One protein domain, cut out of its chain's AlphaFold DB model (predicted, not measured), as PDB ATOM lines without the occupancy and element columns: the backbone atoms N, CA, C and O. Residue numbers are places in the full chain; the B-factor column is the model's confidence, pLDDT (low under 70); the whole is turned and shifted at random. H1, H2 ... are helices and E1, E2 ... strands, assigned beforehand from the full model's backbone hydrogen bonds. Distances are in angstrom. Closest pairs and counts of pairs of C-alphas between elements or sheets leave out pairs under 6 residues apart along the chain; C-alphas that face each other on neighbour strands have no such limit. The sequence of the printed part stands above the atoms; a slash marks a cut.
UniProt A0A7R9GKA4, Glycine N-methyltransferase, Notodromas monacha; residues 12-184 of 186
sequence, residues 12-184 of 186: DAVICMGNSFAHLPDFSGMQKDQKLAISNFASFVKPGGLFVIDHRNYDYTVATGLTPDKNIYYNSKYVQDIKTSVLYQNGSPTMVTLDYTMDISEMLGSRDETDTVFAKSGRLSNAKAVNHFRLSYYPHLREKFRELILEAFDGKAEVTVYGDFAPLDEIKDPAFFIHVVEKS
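This is residues 12 to 184 of the 186 residues of the protein "Glycine N-methyltransferase" of Notodromas monacha (UniProt A0A7R9GKA4). A sheet of four strands, E1, E2, E7 and E6, has two helices, H1 and H5, packed over one face; a second part is a twisted sheet of three strands, E3, E4 and E5, with the short helix H2 across it. At the far end of this second sheet, residues 110 to 125, with the tiny helix H4 among them, stick out as a free arm. The printed part has 173 residues, with the order E1 H1 E2 H2 E3 E4 H3 H4 E5 H5 E6 E7, five named helices and seven named strands, of mixed class. The first sheet runs E1 E2 E7 E6 and is mixed; the second runs E3 E4 E5 and is antiparallel. The whole is loose, with a radius of gyration of the C-alphas of 20.4 A, and elongated, spanning 70 by 41 by 33 A.

Find C-alpha 12 at (-6.490, -16.160, -59.609), where E1, residues 12 to 16, begins. Next come H1, residues 32 to 44, 18.8 A long, and E2, residues 45 to 56, 23.1 A, which bends by 124 degrees at residue 48. H2 is residues 58 to 64, 9.6 A. Look then for C-alpha 79 at (23.972, -1.313, -49.075): E3 runs from there to residue 89, 29.5 A, and E4, residues 92 to 103, is 34.0 A. H3, residues 105 to 108, and H4, residues 117 to 120, have four residues each. E5 is residues 130 to 137, 23.2 A, and H5 residues 142 to 152, 15.6 A. E6, residues 157 to 163, is 19.6 A, and E7, residues 176 to 183, 22.0 A, ends at C-alpha 183, (-7.690, -20.935, -51.043).

Begin with the sheet of E1. E1 and E2 are parallel, with N 14 and O 50 within hydrogen-bond range at 2.9 A; with H1 they form a strand-helix-strand unit, two parallel neighbour strands with a helix between, whose crossover is right-handed. E2 and E7 are antiparallel, with N 53 and O 179 at 3.0 A. E6 and E7, a hairpin, have N 160 and O 180 at 2.9 A. H1 and H5 are on the same face of this sheet, two layers, helices over a sheet. H1 lies over E2 at a height over the sheet of 11.0 A, its closest C-alphas to E2 being those of Ala 42 and Phe 51, 7.4 A. H5 lies over E7 at a height of 9.1 A. H1 and H5 touch at a steep tilt of 61 degrees, the same way; their closest C-alphas, of Ser 39 and Ala 152, are 4.6 A apart. In the second sheet, the hairpin E3 and E4 has N 85 and O 97 at 2.9 A; E4 and E5, antiparallel, have N 98 and O 135 at 2.8 A. H2 is on this sheet at a height of 9.4 A and runs across the strands, at 89 degrees to E3 on the local plane. Every O i to N i+4 pair is within hydrogen-bond range in H1, H2 and H5, while H3 and H4 are too short for such a pair. H3 and H4 are apart.

The two C-alphas farthest apart, of Phe 118 and Lys 156, are 69.8 A apart. Without residues 110 to 125, the body spans 59 by 37 by 29 A. The printed part has no cut. The links E1 to H1, H2 to E3 and E6 to E7 are long. Look for low confidence, under 70, at residue 75 and at residues 108 to 128; the mean pLDDT of the printed part is 88.9.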
ATOM      1  N   ASP A  12      -7.061 -14.807 -59.670       97.38
ATOM      2  CA  ASP A  12      -6.490 -16.160 -59.609       97.38
ATOM      3  C   ASP A  12      -5.247 -16.201 -58.710       97.38
ATOM      4  O   ASP A  12      -4.970 -17.213 -58.073       97.38
ATOM      5  N   ALA A  13      -4.528 -15.078 -58.611       97.94
ATOM      6  CA  ALA A  13      -3.438 -14.898 -57.668       97.94
ATOM      7  C   ALA A  13      -3.396 -13.464 -57.117       97.94
ATOM      8  O   ALA A  13      -3.600 -12.496 -57.851       97.94
ATOM      9  N   VAL A  14      -3.075 -13.335 -55.831       98.12
ATOM     10  CA  VAL A  14      -2.770 -12.069 -55.152       98.12
ATOM     11  C   VAL A  14      -1.367 -12.173 -54.560       98.12
ATOM     12  O   VAL A  14      -1.031 -13.185 -53.950       98.12
ATOM     13  N   ILE A  15      -0.538 -11.141 -54.733       98.31
ATOM     14  CA  ILE A  15       0.855 -11.141 -54.263       98.31
ATOM     15  C   ILE A  15       1.152  -9.931 -53.368       98.31
ATOM     16  O   ILE A  15       0.789  -8.802 -53.695       98.31
ATOM     17  N   CYS A  16       1.835 -10.159 -52.247       98.25
ATOM     18  CA  CYS A  16       2.325  -9.132 -51.330       98.25
ATOM     19  C   CYS A  16       3.747  -9.497 -50.873       98.25
ATOM     20  O   CYS A  16       3.940 -10.121 -49.836       98.25
ATOM     21  N   MET A  17       4.740  -9.147 -51.692       97.44
ATOM     22  CA  MET A  17       6.134  -9.581 -51.529       97.44
ATOM     23  C   MET A  17       7.054  -8.429 -51.102       97.44
ATOM     24  O   MET A  17       6.654  -7.259 -51.109       97.44
ATOM     25  N   GLY A  18       8.310  -8.740 -50.773       95.31
ATOM     26  CA  GLY A  18       9.330  -7.750 -50.432       95.31
ATOM     27  C   GLY A  18       9.225  -7.228 -49.001       95.31
ATOM     28  O   GLY A  18       9.652  -6.105 -48.731       95.31
ATOM     29  N   ASN A  19       8.658  -8.013 -48.079       96.81
ATOM     30  CA  ASN A  19       8.404  -7.639 -46.683       96.81
ATOM     31  C   ASN A  19       7.487  -6.405 -46.554       96.81
ATOM     32  O   ASN A  19       7.507  -5.689 -45.551       96.81
ATOM     33  N   SER A  20       6.660  -6.162 -47.573       97.38
ATOM     34  CA  SER A  20       5.816  -4.969 -47.672       97.38
ATOM     35  C   SER A  20       4.754  -4.919 -46.575       97.38
ATOM     36  O   SER A  20       4.504  -3.860 -46.005       97.38
ATOM     37  N   PHE A  21       4.152  -6.065 -46.235       98.38
ATOM     38  CA  PHE A  21       3.079  -6.129 -45.240       98.38
ATOM     39  C   PHE A  21       3.534  -5.697 -43.841       98.38
ATOM     40  O   PHE A  21       2.787  -5.040 -43.118       98.38
ATOM     41  N   ALA A  22       4.792  -5.981 -43.491       98.06
ATOM     42  CA  ALA A  22       5.361  -5.627 -42.197       98.06
ATOM     43  C   ALA A  22       5.429  -4.107 -41.961       98.06
ATOM     44  O   ALA A  22       5.638  -3.680 -40.832       98.06
ATOM     45  N   HIS A  23       5.234  -3.267 -42.981       98.06
ATOM     46  CA  HIS A  23       5.125  -1.820 -42.784       98.06
ATOM     47  C   HIS A  23       3.849  -1.381 -42.059       98.06
ATOM     48  O   HIS A  23       3.796  -0.241 -41.603       98.06
ATOM     49  N   LEU A  24       2.829  -2.237 -41.948       97.62
ATOM     50  CA  LEU A  24       1.592  -1.913 -41.247       97.62
ATOM     51  C   LEU A  24       1.792  -2.047 -39.721       97.62
ATOM     52  O   LEU A  24       1.927  -3.169 -39.224       97.62
ATOM     53  N   PRO A  25       1.820  -0.939 -38.951       95.62
ATOM     54  CA  PRO A  25       2.106  -0.978 -37.517       95.62
ATOM     55  C   PRO A  25       0.894  -1.445 -36.701       95.62
ATOM     56  O   PRO A  25      -0.248  -1.287 -37.122       95.62
ATOM     57  N   ASP A  26       1.119  -1.984 -35.500       94.94
ATOM     58  CA  ASP A  26       0.047  -2.248 -34.528       94.94
ATOM     59  C   ASP A  26       0.132  -1.264 -33.359       94.94
ATOM     60  O   ASP A  26       0.834  -1.493 -32.376       94.94
ATOM     61  N   PHE A  27      -0.608  -0.161 -33.453       88.75
ATOM     62  CA  PHE A  27      -0.696   0.814 -32.361       88.75
ATOM     63  C   PHE A  27      -1.685   0.408 -31.263       88.75
ATOM     64  O   PHE A  27      -1.694   1.003 -30.187       88.75
ATOM     65  N   SER A  28      -2.540  -0.578 -31.533       89.75
ATOM     66  CA  SER A  28      -3.613  -1.003 -30.628       89.75
ATOM     67  C   SER A  28      -3.216  -2.162 -29.711       89.75
ATOM     68  O   SER A  28      -3.895  -2.406 -28.714       89.75
ATOM     69  N   GLY A  29      -2.165  -2.903 -30.075       90.00
ATOM     70  CA  GLY A  29      -1.763  -4.165 -29.449       90.00
ATOM     71  C   GLY A  29      -2.667  -5.357 -29.793       90.00
ATOM     72  O   GLY A  29      -2.491  -6.438 -29.237       90.00
ATOM     73  N   MET A  30      -3.664  -5.167 -30.663       91.25
ATOM     74  CA  MET A  30      -4.659  -6.180 -31.045       91.25
ATOM     75  C   MET A  30      -4.545  -6.617 -32.511       91.25
ATOM     76  O   MET A  30      -5.374  -7.398 -32.979       91.25
ATOM     77  N   GLN A  31      -3.566  -6.093 -33.249       94.38
ATOM     78  CA  GLN A  31      -3.358  -6.332 -34.678       94.38
ATOM     79  C   GLN A  31      -4.608  -6.111 -35.560       94.38
ATOM     80  O   GLN A  31      -4.820  -6.810 -36.552       94.38
ATOM     81  N   LYS A  32      -5.488  -5.166 -35.191       95.06
ATOM     82  CA  LYS A  32      -6.782  -4.961 -35.877       95.06
ATOM     83  C   LYS A  32      -6.615  -4.608 -37.353       95.06
ATOM     84  O   LYS A  32      -7.311  -5.173 -38.196       95.06
ATOM     85  N   ASP A  33      -5.690  -3.702 -37.653       95.56
ATOM     86  CA  ASP A  33      -5.455  -3.241 -39.019       95.56
ATOM     87  C   ASP A  33      -4.811  -4.345 -39.867       95.56
ATOM     88  O   ASP A  33      -5.190  -4.524 -41.022       95.56
ATOM     89  N   GLN A  34      -3.906  -5.141 -39.287       97.25
ATOM     90  CA  GLN A  34      -3.290  -6.290 -39.955       97.25
ATOM     91  C   GLN A  34      -4.322  -7.372 -40.275       97.25
ATOM     92  O   GLN A  34      -4.381  -7.838 -41.413       97.25
ATOM     93  N   LYS A  35      -5.166  -7.730 -39.296       96.50
ATOM     94  CA  LYS A  35      -6.278  -8.671 -39.489       96.50
ATOM     95  C   LYS A  35      -7.178  -8.218 -40.633       96.50
ATOM     96  O   LYS A  35      -7.414  -8.977 -41.567       96.50
ATOM     97  N   LEU A  36      -7.613  -6.957 -40.606       95.81
ATOM     98  CA  LEU A  36      -8.469  -6.398 -41.649       95.81
ATOM     99  C   LEU A  36      -7.785  -6.383 -43.023       95.81
ATOM    100  O   LEU A  36      -8.418  -6.715 -44.025       95.81
ATOM    101  N   ALA A  37      -6.502  -6.028 -43.085       96.75
ATOM    102  CA  ALA A  37      -5.749  -5.997 -44.332       96.75
ATOM    103  C   ALA A  37      -5.627  -7.395 -44.965       96.75
ATOM    104  O   ALA A  37      -5.892  -7.539 -46.158       96.75
ATOM    105  N   ILE A  38      -5.308  -8.433 -44.182       96.81
ATOM    106  CA  ILE A  38      -5.229  -9.810 -44.702       96.81
ATOM    107  C   ILE A  38      -6.613 -10.338 -45.077       96.81
ATOM    108  O   ILE A  38      -6.746 -10.928 -46.145       96.81
ATOM    109  N   SER A  39      -7.663 -10.065 -44.295       95.62
ATOM    110  CA  SER A  39      -9.035 -10.419 -44.687       95.62
ATOM    111  C   SER A  39      -9.456  -9.754 -46.000       95.62
ATOM    112  O   SER A  39     -10.138 -10.371 -46.816       95.62
ATOM    113  N   ASN A  40      -9.030  -8.510 -46.236       95.38
ATOM    114  CA  ASN A  40      -9.247  -7.847 -47.515       95.38
ATOM    115  C   ASN A  40      -8.473  -8.554 -48.637       95.38
ATOM    116  O   ASN A  40      -9.077  -8.851 -49.660       95.38
ATOM    117  N   PHE A  41      -7.190  -8.903 -48.463       95.94
ATOM    118  CA  PHE A  41      -6.467  -9.700 -49.469       95.94
ATOM    119  C   PHE A  41      -7.172 -11.030 -49.761       95.94
ATOM    120  O   PHE A  41      -7.411 -11.353 -50.923       95.94
ATOM    121  N   ALA A  42      -7.584 -11.758 -48.723       95.19
ATOM    122  CA  ALA A  42      -8.293 -13.030 -48.842       95.19
ATOM    123  C   ALA A  42      -9.625 -12.906 -49.605       95.19
ATOM    124  O   ALA A  42     -10.024 -13.842 -50.308       95.19
ATOM    125  N   SER A  43     -10.312 -11.758 -49.513       94.38
ATOM    126  CA  SER A  43     -11.560 -11.493 -50.247       94.38
ATOM    127  C   SER A  43     -11.337 -11.324 -51.755       94.38
ATOM    128  O   SER A  43     -12.237 -11.620 -52.543       94.38
ATOM    129  N   PHE A  44     -10.135 -10.908 -52.160       95.00
ATOM    130  CA  PHE A  44      -9.738 -10.775 -53.559       95.00
ATOM    131  C   PHE A  44      -9.261 -12.085 -54.187       95.00
ATOM    132  O   PHE A  44      -9.201 -12.157 -55.407       95.00
ATOM    133  N   VAL A  45      -8.957 -13.122 -53.408       96.25
ATOM    134  CA  VAL A  45      -8.520 -14.425 -53.934       96.25
ATOM    135  C   VAL A  45      -9.748 -15.259 -54.304       96.25
ATOM    136  O   VAL A  45     -10.638 -15.467 -53.470       96.25
ATOM    137  N   LYS A  46      -9.822 -15.742 -55.547       95.56
ATOM    138  CA  LYS A  46     -10.882 -16.670 -55.979       95.56
ATOM    139  C   LYS A  46     -10.772 -18.015 -55.242       95.56
ATOM    140  O   LYS A  46      -9.680 -18.372 -54.806       95.56
ATOM    141  N   PRO A  47     -11.866 -18.784 -55.096       95.38
ATOM    142  CA  PRO A  47     -11.767 -20.198 -54.723       95.38
ATOM    143  C   PRO A  47     -10.802 -20.935 -55.670       95.38
ATOM    144  O   PRO A  47     -10.869 -20.710 -56.878       95.38
ATOM    145  N   GLY A  48      -9.886 -21.740 -55.129       96.19
ATOM    146  CA  GLY A  48      -8.791 -22.376 -55.881       96.19
ATOM    147  C   GLY A  48      -7.642 -21.433 -56.274       96.19
ATOM    148  O   GLY A  48      -6.681 -21.854 -56.909       96.19
ATOM    149  N   GLY A  49      -7.732 -20.146 -55.932       97.38
ATOM    150  CA  GLY A  49      -6.703 -19.150 -56.214       97.38
ATOM    151  C   GLY A  49      -5.585 -19.128 -55.173       97.38
ATOM    152  O   GLY A  49      -5.709 -19.665 -54.068       97.38
ATOM    153  N   LEU A  50      -4.503 -18.432 -55.516       98.38
ATOM    154  CA  LEU A  50      -3.307 -18.315 -54.686       98.38
ATOM    155  C   LEU A  50      -3.195 -16.945 -54.014       98.38
ATOM    156  O   LEU A  50      -3.455 -15.899 -54.610       98.38
ATOM    157  N   PHE A  51      -2.713 -16.937 -52.780       98.50
ATOM    158  CA  PHE A  51      -2.201 -15.747 -52.119       98.50
ATOM    159  C   PHE A  51      -0.761 -15.985 -51.695       98.50
ATOM    160  O   PHE A  51      -0.474 -16.897 -50.926       98.50
ATOM    161  N   VAL A  52       0.153 -15.176 -52.221       98.69
ATOM    162  CA  VAL A  52       1.577 -15.270 -51.900       98.69
ATOM    163  C   VAL A  52       1.978 -14.024 -51.135       98.69
ATOM    164  O   VAL A  52       1.880 -12.911 -51.653       98.69
ATOM    165  N   ILE A  53       2.416 -14.206 -49.898       98.75
ATOM    166  CA  ILE A  53       2.816 -13.108 -49.022       98.75
ATOM    167  C   ILE A  53       4.088 -13.467 -48.277       98.75
ATOM    168  O   ILE A  53       4.251 -14.596 -47.822       98.75
ATOM    169  N   ASP A  54       4.991 -12.506 -48.131       98.44
ATOM    170  CA  ASP A  54       6.236 -12.714 -47.409       98.44
ATOM    171  C   ASP A  54       6.427 -11.740 -46.244       98.44
ATOM    172  O   ASP A  54       5.737 -10.728 -46.079       98.44
ATOM    173  N   HIS A  55       7.407 -12.069 -45.415       98.19
ATOM    174  CA  HIS A  55       7.984 -11.159 -44.442       98.19
ATOM    175  C   HIS A  55       9.441 -11.544 -44.186       98.19
ATOM    176  O   HIS A  55       9.851 -12.685 -44.413       98.19
ATOM    177  N   ARG A  56      10.249 -10.598 -43.697       96.50
ATOM    178  CA  ARG A  56      11.592 -10.919 -43.196       96.50
ATOM    179  C   ARG A  56      11.502 -11.903 -42.027       96.50
ATOM    180  O   ARG A  56      10.503 -11.953 -41.308       96.50
ATOM    181  N   ASN A  57      12.578 -12.644 -41.797       97.06
ATOM    182  CA  ASN A  57      12.717 -13.522 -40.641       97.06
ATOM    183  C   ASN A  57      12.899 -12.707 -39.345       97.06
ATOM    184  O   ASN A  57      14.013 -12.416 -38.887       97.06
ATOM    185  N   TYR A  58      11.773 -12.292 -38.766       97.81
ATOM    186  CA  TYR A  58      11.760 -11.573 -37.499       97.81
ATOM    187  C   TYR A  58      11.992 -12.492 -36.302       97.81
ATOM    188  O   TYR A  58      12.437 -11.992 -35.276       97.81
ATOM    189  N   ASP A  59      11.794 -13.807 -36.426       97.25
ATOM    190  CA  ASP A  59      12.189 -14.779 -35.402       97.25
ATOM    191  C   ASP A  59      13.698 -14.675 -35.122       97.25
ATOM    192  O   ASP A  59      14.109 -14.461 -33.980       97.25
ATOM    193  N   TYR A  60      14.521 -14.695 -36.176       96.12
ATOM    194  CA  TYR A  60      15.963 -14.452 -36.081       96.12
ATOM    195  C   TYR A  60      16.270 -13.044 -35.560       96.12
ATOM    196  O   TYR A  60      17.114 -12.870 -34.679       96.12
ATOM    197  N   THR A  61      15.569 -12.032 -36.079       96.81
ATOM    198  CA  THR A  61      15.842 -10.628 -35.736       96.81
ATOM    199  C   THR A  61      15.576 -10.321 -34.267       96.81
ATOM    200  O   THR A  61      16.381  -9.669 -33.608       96.81
ATOM    201  N   VAL A  62      14.467 -10.819 -33.729       97.19
ATOM    202  CA  VAL A  62      14.093 -10.664 -32.321       97.19
ATOM    203  C   VAL A  62      15.035 -11.464 -31.418       97.19
ATOM    204  O   VAL A  62      15.372 -10.996 -30.335       97.19
ATOM    205  N   ALA A  63      15.492 -12.644 -31.849       96.38
ATOM    206  CA  ALA A  63      16.396 -13.476 -31.057       96.38
ATOM    207  C   ALA A  63      17.831 -12.927 -30.985       96.38
ATOM    208  O   ALA A  63      18.498 -13.082 -29.963       96.38
ATOM    209  N   THR A  64      18.319 -12.310 -32.064       95.44
ATOM    210  CA  THR A  64      19.735 -11.924 -32.200       95.44
ATOM    211  C   THR A  64      19.979 -10.419 -32.135       95.44
ATOM    212  O   THR A  64      21.102  -9.995 -31.880       95.44
ATOM    213  N   GLY A  65      18.952  -9.603 -32.390       94.56
ATOM    214  CA  GLY A  65      19.105  -8.166 -32.619       94.56
ATOM    215  C   GLY A  65      19.766  -7.822 -33.959       94.56
ATOM    216  O   GLY A  65      20.078  -6.658 -34.191       94.56
ATOM    217  N   LEU A  66      19.979  -8.808 -34.838       92.31
ATOM    218  CA  LEU A  66      20.607  -8.653 -36.149       92.31
ATOM    219  C   LEU A  66      19.590  -8.903 -37.261       92.31
ATOM    220  O   LEU A  66      18.593  -9.592 -37.075       92.31
ATOM    221  N   THR A  67      19.845  -8.380 -38.452       87.56
ATOM    222  CA  THR A  67      19.012  -8.653 -39.625       87.56
ATOM    223  C   THR A  67      19.869  -9.307 -40.698       87.56
ATOM    224  O   THR A  67      20.944  -8.788 -40.972       87.56
ATOM    225  N   PRO A  68      19.425 -10.412 -41.328       82.94
ATOM    226  CA  PRO A  68      20.182 -11.016 -42.415       82.94
ATOM    227  C   PRO A  68      20.453 -10.003 -43.540       82.94
ATOM    228  O   PRO A  68      19.520  -9.383 -44.072       82.94
ATOM    229  N   ASP A  69      21.732  -9.862 -43.903       71.50
ATOM    230  CA  ASP A  69      22.216  -8.901 -44.908       71.50
ATOM    231  C   ASP A  69      21.750  -9.254 -46.327       71.50
ATOM    232  O   ASP A  69      21.639  -8.396 -47.208       71.50
ATOM    233  N   LYS A  70      21.453 -10.537 -46.561       74.69
ATOM    234  CA  LYS A  70      21.000 -11.036 -47.856       74.69
ATOM    235  C   LYS A  70      19.579 -10.545 -48.134       74.69
ATOM    236  O   LYS A  70      18.644 -10.848 -47.399       74.69
ATOM    237  N   ASN A  71      19.411  -9.819 -49.236       79.75
ATOM    238  CA  ASN A  71      18.104  -9.487 -49.781       79.75
ATOM    239  C   ASN A  71      17.889 -10.261 -51.085       79.75
ATOM    240  O   ASN A  71      18.662 -10.105 -52.025       79.75
ATOM    241  N   ILE A  72      16.863 -11.113 -51.131       85.12
ATOM    242  CA  ILE A  72      16.565 -11.949 -52.306       85.12
ATOM    243  C   ILE A  72      15.827 -11.186 -53.419       85.12
ATOM    244  O   ILE A  72      15.729 -11.692 -54.532       85.12
ATOM    245  N   TYR A  73      15.328  -9.976 -53.137       82.94
ATOM    246  CA  TYR A  73      14.539  -9.164 -54.073       82.94
ATOM    247  C   TYR A  73      15.301  -7.967 -54.628       82.94
ATOM    248  O   TYR A  73      15.153  -7.617 -55.797       82.94
ATOM    249  N   TYR A  74      16.087  -7.304 -53.780       77.62
ATOM    250  CA  TYR A  74      16.699  -6.021 -54.104       77.62
ATOM    251  C   TYR A  74      18.213  -6.132 -54.172       77.62
ATOM    252  O   TYR A  74      18.848  -6.771 -53.335       77.62
ATOM    253  N   ASN A  75      18.795  -5.456 -55.161       68.62
ATOM    254  CA  ASN A  75      20.236  -5.411 -55.342       68.62
ATOM    255  C   ASN A  75      20.905  -4.708 -54.148       68.62
ATOM    256  O   ASN A  75      20.831  -3.485 -54.009       68.62
ATOM    257  N   SER A  76      21.587  -5.485 -53.310       72.06
ATOM    258  CA  SER A  76      22.306  -4.998 -52.134       72.06
ATOM    259  C   SER A  76      23.653  -4.350 -52.457       72.06
ATOM    260  O   SER A  76      24.320  -3.910 -51.529       72.06
ATOM    261  N   LYS A  77      24.055  -4.223 -53.737       79.56
ATOM    262  CA  LYS A  77      25.354  -3.641 -54.147       79.56
ATOM    263  C   LYS A  77      25.657  -2.300 -53.471       79.56
ATOM    264  O   LYS A  77      26.807  -2.015 -53.160       79.56
ATOM    265  N   TYR A  78      24.630  -1.481 -53.267       84.19
ATOM    266  CA  TYR A  78      24.777  -0.158 -52.671       84.19
ATOM    267  C   TYR A  78      24.605  -0.161 -51.151       84.19
ATOM    268  O   TYR A  78      24.899   0.843 -50.524       84.19
ATOM    269  N   VAL A  79      24.136  -1.244 -50.532       85.38
ATOM    270  CA  VAL A  79      23.972  -1.313 -49.075       85.38
ATOM    271  C   VAL A  79      25.343  -1.560 -48.446       85.38
ATOM    272  O   VAL A  79      25.964  -2.587 -48.697       85.38
ATOM    273  N   GLN A  80      25.824  -0.616 -47.637       86.56
ATOM    274  CA  GLN A  80      27.088  -0.756 -46.904       86.56
ATOM    275  C   GLN A  80      26.893  -1.333 -45.506       86.56
ATOM    276  O   GLN A  80      27.736  -2.091 -45.040       86.56
ATOM    277  N   ASP A  81      25.827  -0.911 -44.828       88.56
ATOM    278  CA  ASP A  81      25.554  -1.254 -43.435       88.56
ATOM    279  C   ASP A  81      24.048  -1.171 -43.167       88.56
ATOM    280  O   ASP A  81      23.351  -0.318 -43.734       88.56
ATOM    281  N   ILE A  82      23.564  -2.048 -42.290       90.44
ATOM    282  CA  ILE A  82      22.200  -2.034 -41.767       90.44
ATOM    283  C   ILE A  82      22.297  -2.147 -40.250       90.44
ATOM    284  O   ILE A  82      22.668  -3.191 -39.718       90.44
ATOM    285  N   LYS A  83      21.904  -1.088 -39.539       94.62
ATOM    286  CA  LYS A  83      21.782  -1.150 -38.079       94.62
ATOM    287  C   LYS A  83      20.358  -1.510 -37.704       94.62
ATOM    288  O   LYS A  83      19.410  -0.823 -38.084       94.62
ATOM    289  N   THR A  84      20.227  -2.570 -36.920       96.44
ATOM    290  CA  THR A  84      18.940  -3.094 -36.472       96.44
ATOM    291  C   THR A  84      18.657  -2.648 -35.045       96.44
ATOM    292  O   THR A  84      19.487  -2.784 -34.151       96.44
ATOM    293  N   SER A  85      17.461  -2.109 -34.823       97.88
ATOM    294  CA  SER A  85      16.939  -1.765 -33.501       97.88
ATOM    295  C   SER A  85      15.621  -2.493 -33.269       97.88
ATOM    296  O   SER A  85      14.720  -2.405 -34.101       97.88
ATOM    297  N   VAL A  86      15.487  -3.174 -32.131       97.94
ATOM    298  CA  VAL A  86      14.246  -3.858 -31.734       97.94
ATOM    299  C   VAL A  86      13.648  -3.138 -30.532       97.94
ATOM    300  O   VAL A  86      14.268  -3.051 -29.473       97.94
ATOM    301  N   LEU A  87      12.438  -2.612 -30.696       97.25
ATOM    302  CA  LEU A  87      11.676  -1.993 -29.622       97.25
ATOM    303  C   LEU A  87      10.826  -3.054 -28.924       97.25
ATOM    304  O   LEU A  87       9.993  -3.708 -29.556       97.25
ATOM    305  N   TYR A  88      11.009  -3.171 -27.609       96.44
ATOM    306  CA  TYR A  88      10.160  -3.981 -26.744       96.44
ATOM    307  C   TYR A  88       9.238  -3.092 -25.923       96.44
ATOM    308  O   TYR A  88       9.674  -2.119 -25.307       96.44
ATOM    309  N   GLN A  89       7.972  -3.479 -25.852       94.56
ATOM    310  CA  GLN A  89       6.990  -2.889 -24.959       94.56
ATOM    311  C   GLN A  89       6.399  -4.002 -24.099       94.56
ATOM    312  O   GLN A  89       5.880  -4.988 -24.616       94.56
ATOM    313  N   ASN A  90       6.518  -3.866 -22.775       93.31
ATOM    314  CA  ASN A  90       6.033  -4.855 -21.803       93.31
ATOM    315  C   ASN A  90       6.509  -6.295 -22.101       93.31
ATOM    316  O   ASN A  90       5.742  -7.250 -22.001       93.31
ATOM    317  N   GLY A  91       7.771  -6.448 -22.513       91.88
ATOM    318  CA  GLY A  91       8.380  -7.749 -22.817       91.88
ATOM    319  C   GLY A  91       8.034  -8.336 -24.190       91.88
ATOM    320  O   GLY A  91       8.541  -9.403 -24.520       91.88
ATOM    321  N   SER A  92       7.231  -7.654 -25.012       93.12
ATOM    322  CA  SER A  92       6.907  -8.087 -26.379       93.12
ATOM    323  C   SER A  92       7.561  -7.178 -27.424       93.12
ATOM    324  O   SER A  92       7.549  -5.960 -27.237       93.12
ATOM    325  N   PRO A  93       8.117  -7.723 -28.523       96.12
ATOM    326  CA  PRO A  93       8.654  -6.908 -29.606       96.12
ATOM    327  C   PRO A  93       7.497  -6.243 -30.363       96.12
ATOM    328  O   PRO A  93       6.571  -6.919 -30.807       96.12
ATOM    329  N   THR A  94       7.534  -4.919 -30.500       96.12
ATOM    330  CA  THR A  94       6.457  -4.144 -31.145       96.12
ATOM    331  C   THR A  94       6.897  -3.461 -32.429       96.12
ATOM    332  O   THR A  94       6.061  -3.151 -33.276       96.12
ATOM    333  N   MET A  95       8.202  -3.237 -32.599       97.75
ATOM    334  CA  MET A  95       8.743  -2.600 -33.791       97.75
ATOM    335  C   MET A  95      10.195  -3.008 -34.019       97.75
ATOM    336  O   MET A  95      11.003  -3.010 -33.093       97.75
ATOM    337  N   VAL A  96      10.536  -3.288 -35.269       98.06
ATOM    338  CA  VAL A  96      11.915  -3.389 -35.744       98.06
ATOM    339  C   VAL A  96      12.192  -2.188 -36.628       98.06
ATOM    340  O   VAL A  96      11.426  -1.893 -37.541       98.06
ATOM    341  N   THR A  97      13.282  -1.486 -36.357       97.81
ATOM    342  CA  THR A  97      13.746  -0.352 -37.153       97.81
ATOM    343  C   THR A  97      15.089  -0.696 -37.773       97.81
ATOM    344  O   THR A  97      15.992  -1.148 -37.072       97.81
ATOM    345  N   LEU A  98      15.201  -0.483 -39.082       95.31
ATOM    346  CA  LEU A  98      16.412  -0.703 -39.863       95.31
ATOM    347  C   LEU A  98      16.930   0.643 -40.369       95.31
ATOM    348  O   LEU A  98      16.236   1.353 -41.102       95.31
ATOM    349  N   ASP A  99      18.144   0.986 -39.957       94.88
ATOM    350  CA  ASP A  99      18.897   2.144 -40.425       94.88
ATOM    351  C   ASP A  99      19.853   1.708 -41.531       94.88
ATOM    352  O   ASP A  99      20.859   1.048 -41.270       94.88
ATOM    353  N   TYR A 100      19.530   2.077 -42.766       91.88
ATOM    354  CA  TYR A 100      20.311   1.735 -43.944       91.88
ATOM    355  C   TYR A 100      21.353   2.808 -44.227       91.88
ATOM    356  O   TYR A 100      21.044   4.001 -44.254       91.88
ATOM    357  N   THR A 101      22.570   2.361 -44.520       91.69
ATOM    358  CA  THR A 101      23.668   3.190 -45.018       91.69
ATOM    359  C   THR A 101      23.993   2.762 -46.446       91.69
ATOM    360  O   THR A 101      24.409   1.626 -46.672       91.69
ATOM    361  N   MET A 102      23.812   3.657 -47.415       88.69
ATOM    362  CA  MET A 102      23.943   3.367 -48.845       88.69
ATOM    363  C   MET A 102      25.172   4.045 -49.454       88.69
ATOM    364  O   MET A 102      25.350   5.245 -49.284       88.69
ATOM    365  N   ASP A 103      25.984   3.318 -50.223       89.06
ATOM    366  CA  ASP A 103      26.961   3.876 -51.158       89.06
ATOM    367  C   ASP A 103      26.266   4.388 -52.417       89.06
ATOM    368  O   ASP A 103      25.722   3.612 -53.198       89.06
ATOM    369  N   ILE A 104      26.306   5.697 -52.631       86.06
ATOM    370  CA  ILE A 104      25.766   6.341 -53.831       86.06
ATOM    371  C   ILE A 104      26.874   6.943 -54.703       86.06
ATOM    372  O   ILE A 104      26.586   7.710 -55.619       86.06
ATOM    373  N   SER A 105      28.139   6.593 -54.449       84.56
ATOM    374  CA  SER A 105      29.291   7.150 -55.172       84.56
ATOM    375  C   SER A 105      29.194   6.896 -56.681       84.56
ATOM    376  O   SER A 105      29.382   7.816 -57.475       84.56
ATOM    377  N   GLU A 106      28.802   5.683 -57.088       80.38
ATOM    378  CA  GLU A 106      28.608   5.333 -58.505       80.38
ATOM    379  C   GLU A 106      27.442   6.097 -59.162       80.38
ATOM    380  O   GLU A 106      27.492   6.386 -60.356       80.38
ATOM    381  N   MET A 107      26.406   6.470 -58.399       74.00
ATOM    382  CA  MET A 107      25.250   7.217 -58.918       74.00
ATOM    383  C   MET A 107      25.555   8.704 -59.137       74.00
ATOM    384  O   MET A 107      24.877   9.365 -59.923       74.00
ATOM    385  N   LEU A 108      26.561   9.240 -58.440       67.69
ATOM    386  CA  LEU A 108      27.005  10.628 -58.584       67.69
ATOM    387  C   LEU A 108      28.108  10.790 -59.640       67.69
ATOM    388  O   LEU A 108      28.239  11.869 -60.213       67.69
ATOM    389  N   GLY A 109      28.864   9.728 -59.939       59.16
ATOM    390  CA  GLY A 109      29.945   9.737 -60.933       59.16
ATOM    391  C   GLY A 109      29.501   9.912 -62.394       59.16
ATOM    392  O   GLY A 109      30.347  10.152 -63.250       59.16
ATOM    393  N   SER A 110      28.200   9.824 -62.691       52.94
ATOM    394  CA  SER A 110      27.632   9.956 -64.044       52.94
ATOM    395  C   SER A 110      27.003  11.323 -64.343       52.94
ATOM    396  O   SER A 110      26.430  11.505 -65.414       52.94
ATOM    397  N   ARG A 111      27.069  12.288 -63.412       51.97
ATOM    398  CA  ARG A 111      26.291  13.539 -63.482       51.97
ATOM    399  C   ARG A 111      27.050  14.808 -63.870       51.97
ATOM    400  O   ARG A 111      26.469  15.879 -63.729       51.97
ATOM    401  N   ASP A 112      28.277  14.738 -64.385       48.88
ATOM    402  CA  ASP A 112      29.010  15.978 -64.682       48.88
ATOM    403  C   ASP A 112      29.808  15.971 -65.993       48.88
ATOM    404  O   ASP A 112      31.011  15.700 -66.026       48.88
ATOM    405  N   GLU A 113      29.118  16.304 -67.088       51.72
ATOM    406  CA  GLU A 113      29.736  16.715 -68.360       51.72
ATOM    407  C   GLU A 113      29.947  18.243 -68.444       51.72
ATOM    408  O   GLU A 113      30.429  18.740 -69.461       51.72
ATOM    409  N   THR A 114      29.616  19.008 -67.393       51.72
ATOM    410  CA  THR A 114      29.663  20.484 -67.409       51.72
ATOM    411  C   THR A 114      30.778  21.105 -66.568       51.72
ATOM    412  O   THR A 114      31.127  22.265 -66.801       51.72
ATOM    413  N   ASP A 115      31.389  20.368 -65.637       50.44
ATOM    414  CA  ASP A 115      32.455  20.910 -64.794       50.44
ATOM    415  C   ASP A 115      33.825  20.936 -65.495       50.44
ATOM    416  O   ASP A 115      34.408  19.919 -65.891       50.44
ATOM    417  N   THR A 116      34.385  22.146 -65.591       57.69
ATOM    418  CA  THR A 116      35.761  22.392 -66.046       57.69
ATOM    419  C   THR A 116      36.788  21.708 -65.135       57.69
ATOM    420  O   THR A 116      36.564  21.489 -63.944       57.69
ATOM    421  N   VAL A 117      37.966  21.401 -65.687       52.28
ATOM    422  CA  VAL A 117      39.059  20.664 -65.015       52.28
ATOM    423  C   VAL A 117      39.457  21.273 -63.652       52.28
ATOM    424  O   VAL A 117      39.876  20.546 -62.755       52.28
ATOM    425  N   PHE A 118      39.250  22.581 -63.458       45.53
ATOM    426  CA  PHE A 118      39.540  23.311 -62.216       45.53
ATOM    427  C   PHE A 118      38.518  23.086 -61.084       45.53
ATOM    428  O   PHE A 118      38.879  23.175 -59.910       45.53
ATOM    429  N   ALA A 119      37.260  22.752 -61.393       53.81
ATOM    430  CA  ALA A 119      36.248  22.426 -60.379       53.81
ATOM    431  C   ALA A 119      36.490  21.041 -59.746       53.81
ATOM    432  O   ALA A 119      36.173  20.812 -58.576       53.81
ATOM    433  N   LYS A 120      37.144  20.134 -60.488       50.31
ATOM    434  CA  LYS A 120      37.488  18.777 -60.032       50.31
ATOM    435  C   LYS A 120      38.633  18.749 -59.013       50.31
ATOM    436  O   LYS A 120      38.678  17.842 -58.193       50.31
ATOM    437  N   SER A 121      39.522  19.745 -59.015       43.94
ATOM    438  CA  SER A 121      40.676  19.812 -58.100       43.94
ATOM    439  C   SER A 121      40.357  20.313 -56.683       43.94
ATOM    440  O   SER A 121      41.204  20.189 -55.802       43.94
ATOM    441  N   GLY A 122      39.165  20.883 -56.446       44.81
ATOM    442  CA  GLY A 122      38.762  21.436 -55.140       44.81
ATOM    443  C   GLY A 122      37.813  20.554 -54.317       44.81
ATOM    444  O   GLY A 122      37.637  20.790 -53.124       44.81
ATOM    445  N   ARG A 123      37.199  19.533 -54.925       51.06
ATOM    446  CA  ARG A 123      36.416  18.519 -54.205       51.06
ATOM    447  C   ARG A 123      37.354  17.365 -53.876       51.06
ATOM    448  O   ARG A 123      38.062  16.909 -54.766       51.06
ATOM    449  N   LEU A 124      37.370  16.896 -52.624       50.09
ATOM    450  CA  LEU A 124      38.055  15.653 -52.253       50.09
ATOM    451  C   LEU A 124      37.647  14.567 -53.256       50.09
ATOM    452  O   LEU A 124      36.531  14.054 -53.192       50.09
ATOM    453  N   SER A 125      38.543  14.218 -54.175       49.97
ATOM    454  CA  SER A 125      38.270  13.342 -55.318       49.97
ATOM    455  C   SER A 125      37.959  11.890 -54.926       49.97
ATOM    456  O   SER A 125      37.734  11.067 -55.802       49.97
ATOM    457  N   ASN A 126      37.921  11.590 -53.621       51.69
ATOM    458  CA  ASN A 126      37.716  10.269 -53.026       51.69
ATOM    459  C   ASN A 126      36.709  10.271 -51.853       51.69
ATOM    460  O   ASN A 126      36.686   9.322 -51.068       51.69
ATOM    461  N   ALA A 127      35.901  11.322 -51.663       57.53
ATOM    462  CA  ALA A 127      34.871  11.288 -50.621       57.53
ATOM    463  C   ALA A 127      33.737  10.336 -51.043       57.53
ATOM    464  O   ALA A 127      32.934  10.673 -51.911       57.53
ATOM    465  N   LYS A 128      33.688   9.139 -50.437       69.12
ATOM    466  CA  LYS A 128      32.605   8.160 -50.621       69.12
ATOM    467  C   LYS A 128      31.273   8.845 -50.314       69.12
ATOM    468  O   LYS A 128      31.065   9.317 -49.196       69.12
ATOM    469  N   ALA A 129      30.393   8.943 -51.303       82.44
ATOM    470  CA  ALA A 129      29.101   9.576 -51.117       82.44
ATOM    471  C   ALA A 129      28.143   8.570 -50.485       82.44
ATOM    472  O   ALA A 129      27.878   7.511 -51.053       82.44
ATOM    473  N   VAL A 130      27.641   8.900 -49.297       87.12
ATOM    474  CA  VAL A 130      26.795   8.008 -48.503       87.12
ATOM    475  C   VAL A 130      25.423   8.638 -48.281       87.12
ATOM    476  O   VAL A 130      25.327   9.818 -47.947       87.12
ATOM    477  N   ASN A 131      24.360   7.854 -48.451       89.00
ATOM    478  CA  ASN A 131      22.993   8.233 -48.095       89.00
ATOM    479  C   ASN A 131      22.492   7.373 -46.928       89.00
ATOM    480  O   ASN A 131      22.856   6.205 -46.830       89.00
ATOM    481  N   HIS A 132      21.658   7.946 -46.059       92.06
ATOM    482  CA  HIS A 132      21.065   7.228 -44.934       92.06
ATOM    483  C   HIS A 132      19.548   7.347 -44.979       92.06
ATOM    484  O   HIS A 132      19.020   8.442 -45.180       92.06
ATOM    485  N   PHE A 133      18.851   6.243 -44.729       93.75
ATOM    486  CA  PHE A 133      17.408   6.256 -44.521       93.75
ATOM    487  C   PHE A 133      16.994   5.198 -43.501       93.75
ATOM    488  O   PHE A 133      17.705   4.226 -43.252       93.75
ATOM    489  N   ARG A 134      15.822   5.406 -42.903       96.25
ATOM    490  CA  ARG A 134      15.277   4.565 -41.840       96.25
ATOM    491  C   ARG A 134      13.921   4.024 -42.248       96.25
ATOM    492  O   ARG A 134      13.074   4.786 -42.708       96.25
ATOM    493  N   LEU A 135      13.708   2.735 -42.017       96.44
ATOM    494  CA  LEU A 135      12.409   2.088 -42.163       96.44
ATOM    495  C   LEU A 135      12.049   1.345 -40.881       96.44
ATOM    496  O   LEU A 135      12.919   0.787 -40.214       96.44
ATOM    497  N   SER A 136      10.759   1.331 -40.559       97.81
ATOM    498  CA  SER A 136      10.217   0.642 -39.391       97.81
ATOM    499  C   SER A 136       9.160  -0.370 -39.813       97.81
ATOM    500  O   SER A 136       8.414  -0.145 -40.771       97.81
ATOM    501  N   TYR A 137       9.123  -1.478 -39.080       98.25
ATOM    502  CA  TYR A 137       8.337  -2.659 -39.394       98.25
ATOM    503  C   TYR A 137       7.742  -3.273 -38.129       98.25
ATOM    504  O   TYR A 137       8.356  -3.234 -37.061       98.25
ATOM    505  N   TYR A 138       6.580  -3.900 -38.258       98.38
ATOM    506  CA  TYR A 138       6.032  -4.800 -37.260       98.38
ATOM    507  C   TYR A 138       6.709  -6.183 -37.370       98.38
ATOM    508  O   TYR A 138       6.741  -6.762 -38.462       98.38
ATOM    509  N   PRO A 139       7.261  -6.736 -36.272       97.88
ATOM    510  CA  PRO A 139       8.011  -7.988 -36.299       97.88
ATOM    511  C   PRO A 139       7.093  -9.218 -36.320       97.88
ATOM    512  O   PRO A 139       6.866  -9.870 -35.299       97.88
ATOM    513  N   HIS A 140       6.563  -9.553 -37.497       98.12
ATOM    514  CA  HIS A 140       5.767 -10.763 -37.701       98.12
ATOM    515  C   HIS A 140       6.609 -12.033 -37.490       98.12
ATOM    516  O   HIS A 140       7.437 -12.386 -38.327       98.12
ATOM    517  N   LEU A 141       6.386 -12.725 -36.368       97.88
ATOM    518  CA  LEU A 141       6.951 -14.055 -36.114       97.88
ATOM    519  C   LEU A 141       6.259 -15.093 -36.998       97.88
ATOM    520  O   LEU A 141       5.034 -15.040 -37.148       97.88
ATOM    521  N   ARG A 142       7.019 -16.054 -37.532       97.62
ATOM    522  CA  ARG A 142       6.551 -16.996 -38.559       97.62
ATOM    523  C   ARG A 142       5.240 -17.695 -38.198       97.62
ATOM    524  O   ARG A 142       4.284 -17.632 -38.970       97.62
ATOM    525  N   GLU A 143       5.176 -18.332 -37.027       97.81
ATOM    526  CA  GLU A 143       3.981 -19.089 -36.614       97.81
ATOM    527  C   GLU A 143       2.769 -18.180 -36.399       97.81
ATOM    528  O   GLU A 143       1.686 -18.460 -36.905       97.81
ATOM    529  N   LYS A 144       2.959 -17.032 -35.738       97.19
ATOM    530  CA  LYS A 144       1.869 -16.072 -35.499       97.19
ATOM    531  C   LYS A 144       1.340 -15.467 -36.797       97.19
ATOM    532  O   LYS A 144       0.150 -15.193 -36.912       97.19
ATOM    533  N   PHE A 145       2.215 -15.243 -37.776       98.31
ATOM    534  CA  PHE A 145       1.810 -14.747 -39.086       98.31
ATOM    535  C   PHE A 145       1.021 -15.798 -39.869       98.31
ATOM    536  O   PHE A 145      -0.006 -15.481 -40.465       98.31
ATOM    537  N   ARG A 146       1.444 -17.066 -39.796       97.88
ATOM    538  CA  ARG A 146       0.701 -18.194 -40.366       97.88
ATOM    539  C   ARG A 146      -0.696 -18.323 -39.749       97.88
ATOM    540  O   ARG A 146      -1.663 -18.506 -40.480       97.88
ATOM    541  N   GLU A 147      -0.819 -18.200 -38.427       97.50
ATOM    542  CA  GLU A 147      -2.115 -18.199 -37.728       97.50
ATOM    543  C   GLU A 147      -3.013 -17.044 -38.185       97.50
ATOM    544  O   GLU A 147      -4.189 -17.258 -38.474       97.50
ATOM    545  N   LEU A 148      -2.451 -15.840 -38.313       97.38
ATOM    546  CA  LEU A 148      -3.158 -14.652 -38.788       97.38
ATOM    547  C   LEU A 148      -3.702 -14.830 -40.216       97.38
ATOM    548  O   LEU A 148      -4.830 -14.433 -40.505       97.38
ATOM    549  N   ILE A 149      -2.915 -15.449 -41.100       98.00
ATOM    550  CA  ILE A 149      -3.352 -15.818 -42.451       98.00
ATOM    551  C   ILE A 149      -4.497 -16.831 -42.379       98.00
ATOM    552  O   ILE A 149      -5.539 -16.608 -42.984       98.00
ATOM    553  N   LEU A 150      -4.342 -17.924 -41.628       97.38
ATOM    554  CA  LEU A 150      -5.384 -18.951 -41.518       97.38
ATOM    555  C   LEU A 150      -6.697 -18.387 -40.960       97.38
ATOM    556  O   LEU A 150      -7.763 -18.732 -41.470       97.38
ATOM    557  N   GLU A 151      -6.627 -17.494 -39.969       96.56
ATOM    558  CA  GLU A 151      -7.787 -16.774 -39.429       96.56
ATOM    559  C   GLU A 151      -8.494 -15.964 -40.526       96.56
ATOM    560  O   GLU A 151      -9.711 -16.039 -40.661       96.56
ATOM    561  N   ALA A 152      -7.744 -15.240 -41.360       95.75
ATOM    562  CA  ALA A 152      -8.307 -14.412 -42.424       95.75
ATOM    563  C   ALA A 152      -8.945 -15.205 -43.580       95.75
ATOM    564  O   ALA A 152      -9.778 -14.655 -44.303       95.75
ATOM    565  N   PHE A 153      -8.560 -16.469 -43.756       96.06
ATOM    566  CA  PHE A 153      -9.158 -17.395 -44.722       96.06
ATOM    567  C   PHE A 153     -10.221 -18.307 -44.081       96.06
ATOM    568  O   PHE A 153     -10.625 -19.291 -44.697       96.06
ATOM    569  N   ASP A 154     -10.676 -18.012 -42.856       94.12
ATOM    570  CA  ASP A 154     -11.649 -18.814 -42.098       94.12
ATOM    571  C   ASP A 154     -11.242 -20.299 -41.961       94.12
ATOM    572  O   ASP A 154     -12.083 -21.200 -41.947       94.12
ATOM    573  N   GLY A 155      -9.935 -20.582 -41.927       91.62
ATOM    574  CA  GLY A 155      -9.384 -21.942 -41.938       91.62
ATOM    575  C   GLY A 155      -9.577 -22.709 -43.254       91.62
ATOM    576  O   GLY A 155      -9.250 -23.893 -43.322       91.62
ATOM    577  N   LYS A 156     -10.088 -22.063 -44.308       94.38
ATOM    578  CA  LYS A 156     -10.334 -22.642 -45.639       94.38
ATOM    579  C   LYS A 156      -9.182 -22.363 -46.604       94.38
ATOM    580  O   LYS A 156      -9.385 -21.846 -47.706       94.38
ATOM    581  N   ALA A 157      -7.970 -22.671 -46.166       96.00
ATOM    582  CA  ALA A 157      -6.788 -22.575 -47.002       96.00
ATOM    583  C   ALA A 157      -5.695 -23.542 -46.547       96.00
ATOM    584  O   ALA A 157      -5.566 -23.836 -45.357       96.00
ATOM    585  N   GLU A 158      -4.879 -23.980 -47.497       97.44
ATOM    586  CA  GLU A 158      -3.612 -24.651 -47.227       97.44
ATOM    587  C   GLU A 158      -2.479 -23.621 -47.269       97.44
ATOM    588  O   GLU A 158      -2.440 -22.774 -48.158       97.44
ATOM    589  N   VAL A 159      -1.566 -23.661 -46.293       97.88
ATOM    590  CA  VAL A 159      -0.437 -22.722 -46.206       97.88
ATOM    591  C   VAL A 159       0.868 -23.499 -46.213       97.88
ATOM    592  O   VAL A 159       1.184 -24.186 -45.238       97.88
ATOM    593  N   THR A 160       1.642 -23.323 -47.280       98.12
ATOM    594  CA  THR A 160       3.017 -23.815 -47.396       98.12
ATOM    595  C   THR A 160       3.988 -22.657 -47.199       98.12
ATOM    596  O   THR A 160       3.791 -21.580 -47.760       98.12
ATOM    597  N   VAL A 161       5.042 -22.859 -46.405       98.19
ATOM    598  CA  VAL A 161       6.031 -21.814 -46.104       98.19
ATOM    599  C   VAL A 161       7.394 -22.209 -46.654       98.19
ATOM    600  O   VAL A 161       7.879 -23.304 -46.383       98.19
ATOM    601  N   TYR A 162       8.019 -21.288 -47.382       98.06
ATOM    602  CA  TYR A 162       9.371 -21.411 -47.923       98.06
ATOM    603  C   TYR A 162      10.310 -20.421 -47.230       98.06
ATOM    604  O   TYR A 162       9.886 -19.343 -46.809       98.06
ATOM    605  N   GLY A 163      11.589 -20.774 -47.129       96.75
ATOM    606  CA  GLY A 163      12.658 -19.865 -46.722       96.75
ATOM    607  C   GLY A 163      13.465 -19.470 -47.949       96.75
ATOM    608  O   GLY A 163      13.964 -20.355 -48.626       96.75
ATOM    609  N   ASP A 164      13.575 -18.182 -48.275       95.38
ATOM    610  CA  ASP A 164      14.353 -17.698 -49.435       95.38
ATOM    611  C   ASP A 164      14.116 -18.486 -50.754       95.38
ATOM    612  O   ASP A 164      15.054 -18.772 -51.496       95.38
ATOM    613  N   PHE A 165      12.854 -18.824 -51.047       95.88
ATOM    614  CA  PHE A 165      12.398 -19.641 -52.191       95.88
ATOM    615  C   PHE A 165      12.822 -21.121 -52.197       95.88
ATOM    616  O   PHE A 165      12.650 -21.793 -53.214       95.88
ATOM    617  N   ALA A 166      13.310 -21.654 -51.081       95.56
ATOM    618  CA  ALA A 166      13.598 -23.075 -50.910       95.56
ATOM    619  C   ALA A 166      12.776 -23.690 -49.760       95.56
ATOM    620  O   ALA A 166      12.245 -22.959 -48.910       95.56
ATOM    621  N   PRO A 167      12.647 -25.027 -49.716       96.56
ATOM    622  CA  PRO A 167      12.112 -25.732 -48.557       96.56
ATOM    623  C   PRO A 167      12.829 -25.338 -47.256       96.56
ATOM    624  O   PRO A 167      14.034 -25.081 -47.229       96.56
ATOM    625  N   LEU A 168      12.075 -25.253 -46.156       93.31
ATOM    626  CA  LEU A 168      12.579 -24.745 -44.871       93.31
ATOM    627  C   LEU A 168      13.657 -25.624 -44.222       93.31
ATOM    628  O   LEU A 168      14.392 -25.146 -43.363       93.31
ATOM    629  N   ASP A 169      13.734 -26.897 -44.591       93.38
ATOM    630  CA  ASP A 169      14.753 -27.847 -44.146       93.38
ATOM    631  C   ASP A 169      16.082 -27.706 -44.905       93.38
ATOM    632  O   ASP A 169      17.122 -28.132 -44.402       93.38
ATOM    633  N   GLU A 170      16.075 -27.053 -46.069       93.75
ATOM    634  CA  GLU A 170      17.268 -26.836 -46.892       93.75
ATOM    635  C   GLU A 170      18.017 -25.540 -46.545       93.75
ATOM    636  O   GLU A 170      19.219 -25.427 -46.801       93.75
ATOM    637  N   ILE A 171      17.336 -24.553 -45.948       90.38
ATOM    638  CA  ILE A 171      17.921 -23.248 -45.616       90.38
ATOM    639  C   ILE A 171      17.831 -22.979 -44.121       90.38
ATOM    640  O   ILE A 171      16.762 -22.763 -43.552       90.38
ATOM    641  N   LYS A 172      19.002 -22.898 -43.490       89.88
ATOM    642  CA  LYS A 172      19.128 -22.420 -42.117       89.88
ATOM    643  C   LYS A 172      18.993 -20.896 -42.080       89.88
ATOM    644  O   LYS A 172      19.696 -20.211 -42.816       89.88
ATOM    645  N   ASP A 173      18.149 -20.392 -41.180       90.75
ATOM    646  CA  ASP A 173      17.961 -18.960 -40.907       90.75
ATOM    647  C   ASP A 173      17.731 -18.122 -42.187       90.75
ATOM    648  O   ASP A 173      18.509 -17.208 -42.471       90.75
ATOM    649  N   PRO A 174      16.680 -18.416 -42.983       95.06
ATOM    650  CA  PRO A 174      16.413 -17.685 -44.222       95.06
ATOM    651  C   PRO A 174      16.207 -16.195 -43.942       95.06
ATOM    652  O   PRO A 174      15.747 -15.815 -42.860       95.06
ATOM    653  N   ALA A 175      16.509 -15.338 -44.916       94.38
ATOM    654  CA  ALA A 175      16.273 -13.902 -44.785       94.38
ATOM    655  C   ALA A 175      14.774 -13.556 -44.819       94.38
ATOM    656  O   ALA A 175      14.340 -12.624 -44.130       94.38
ATOM    657  N   PHE A 176      13.987 -14.320 -45.582       97.12
ATOM    658  CA  PHE A 176      12.544 -14.158 -45.749       97.12
ATOM    659  C   PHE A 176      11.804 -15.481 -45.567       97.12
ATOM    660  O   PHE A 176      12.257 -16.534 -46.018       97.12
ATOM    661  N   PHE A 177      10.618 -15.398 -44.970       97.94
ATOM    662  CA  PHE A 177       9.608 -16.446 -45.033       97.94
ATOM    663  C   PHE A 177       8.562 -16.066 -46.072       97.94
ATOM    664  O   PHE A 177       8.024 -14.961 -46.031       97.94
ATOM    665  N   ILE A 178       8.266 -16.987 -46.983       98.56
ATOM    666  CA  ILE A 178       7.297 -16.808 -48.065       98.56
ATOM    667  C   ILE A 178       6.161 -17.793 -47.828       98.56
ATOM    668  O   ILE A 178       6.365 -19.003 -47.879       98.56
ATOM    669  N   HIS A 179       4.970 -17.271 -47.562       98.62
ATOM    670  CA  HIS A 179       3.753 -18.042 -47.352       98.62
ATOM    671  C   HIS A 179       3.008 -18.124 -48.679       98.62
ATOM    672  O   HIS A 179       2.563 -17.110 -49.216       98.62
ATOM    673  N   VAL A 180       2.886 -19.336 -49.209       98.56
ATOM    674  CA  VAL A 180       2.044 -19.658 -50.359       98.56
ATOM    675  C   VAL A 180       0.757 -20.259 -49.815       98.56
ATOM    676  O   VAL A 180       0.773 -21.316 -49.183       98.56
ATOM    677  N   VAL A 181      -0.340 -19.545 -50.028       98.50
ATOM    678  CA  VAL A 181      -1.662 -19.858 -49.495       98.50
ATOM    679  C   VAL A 181      -2.564 -20.258 -50.653       98.50
ATOM    680  O   VAL A 181      -2.820 -19.446 -51.540       98.50
ATOM    681  N   GLU A 182      -3.060 -21.485 -50.643       98.31
ATOM    682  CA  GLU A 182      -4.049 -21.961 -51.606       98.31
ATOM    683  C   GLU A 182      -5.434 -21.901 -50.972       98.31
ATOM    684  O   GLU A 182      -5.698 -22.542 -49.952       98.31
ATOM    685  N   LYS A 183      -6.324 -21.088 -51.547       97.38
ATOM    686  CA  LYS A 183      -7.690 -20.935 -51.043       97.38
ATOM    687  C   LYS A 183      -8.533 -22.127 -51.473       97.38
ATOM    688  O   LYS A 183      -8.607 -22.428 -52.661       97.38
ATOM    689  N   SER A 184      -9.246 -22.743 -50.535       95.12
ATOM    690  CA  SER A 184     -10.124 -23.877 -50.836       95.12
ATOM    691  C   SER A 184     -11.158 -23.545 -51.922       95.12
ATOM    692  O   SER A 184     -11.732 -22.455 -51.943       95.12
TER     693      SER A 184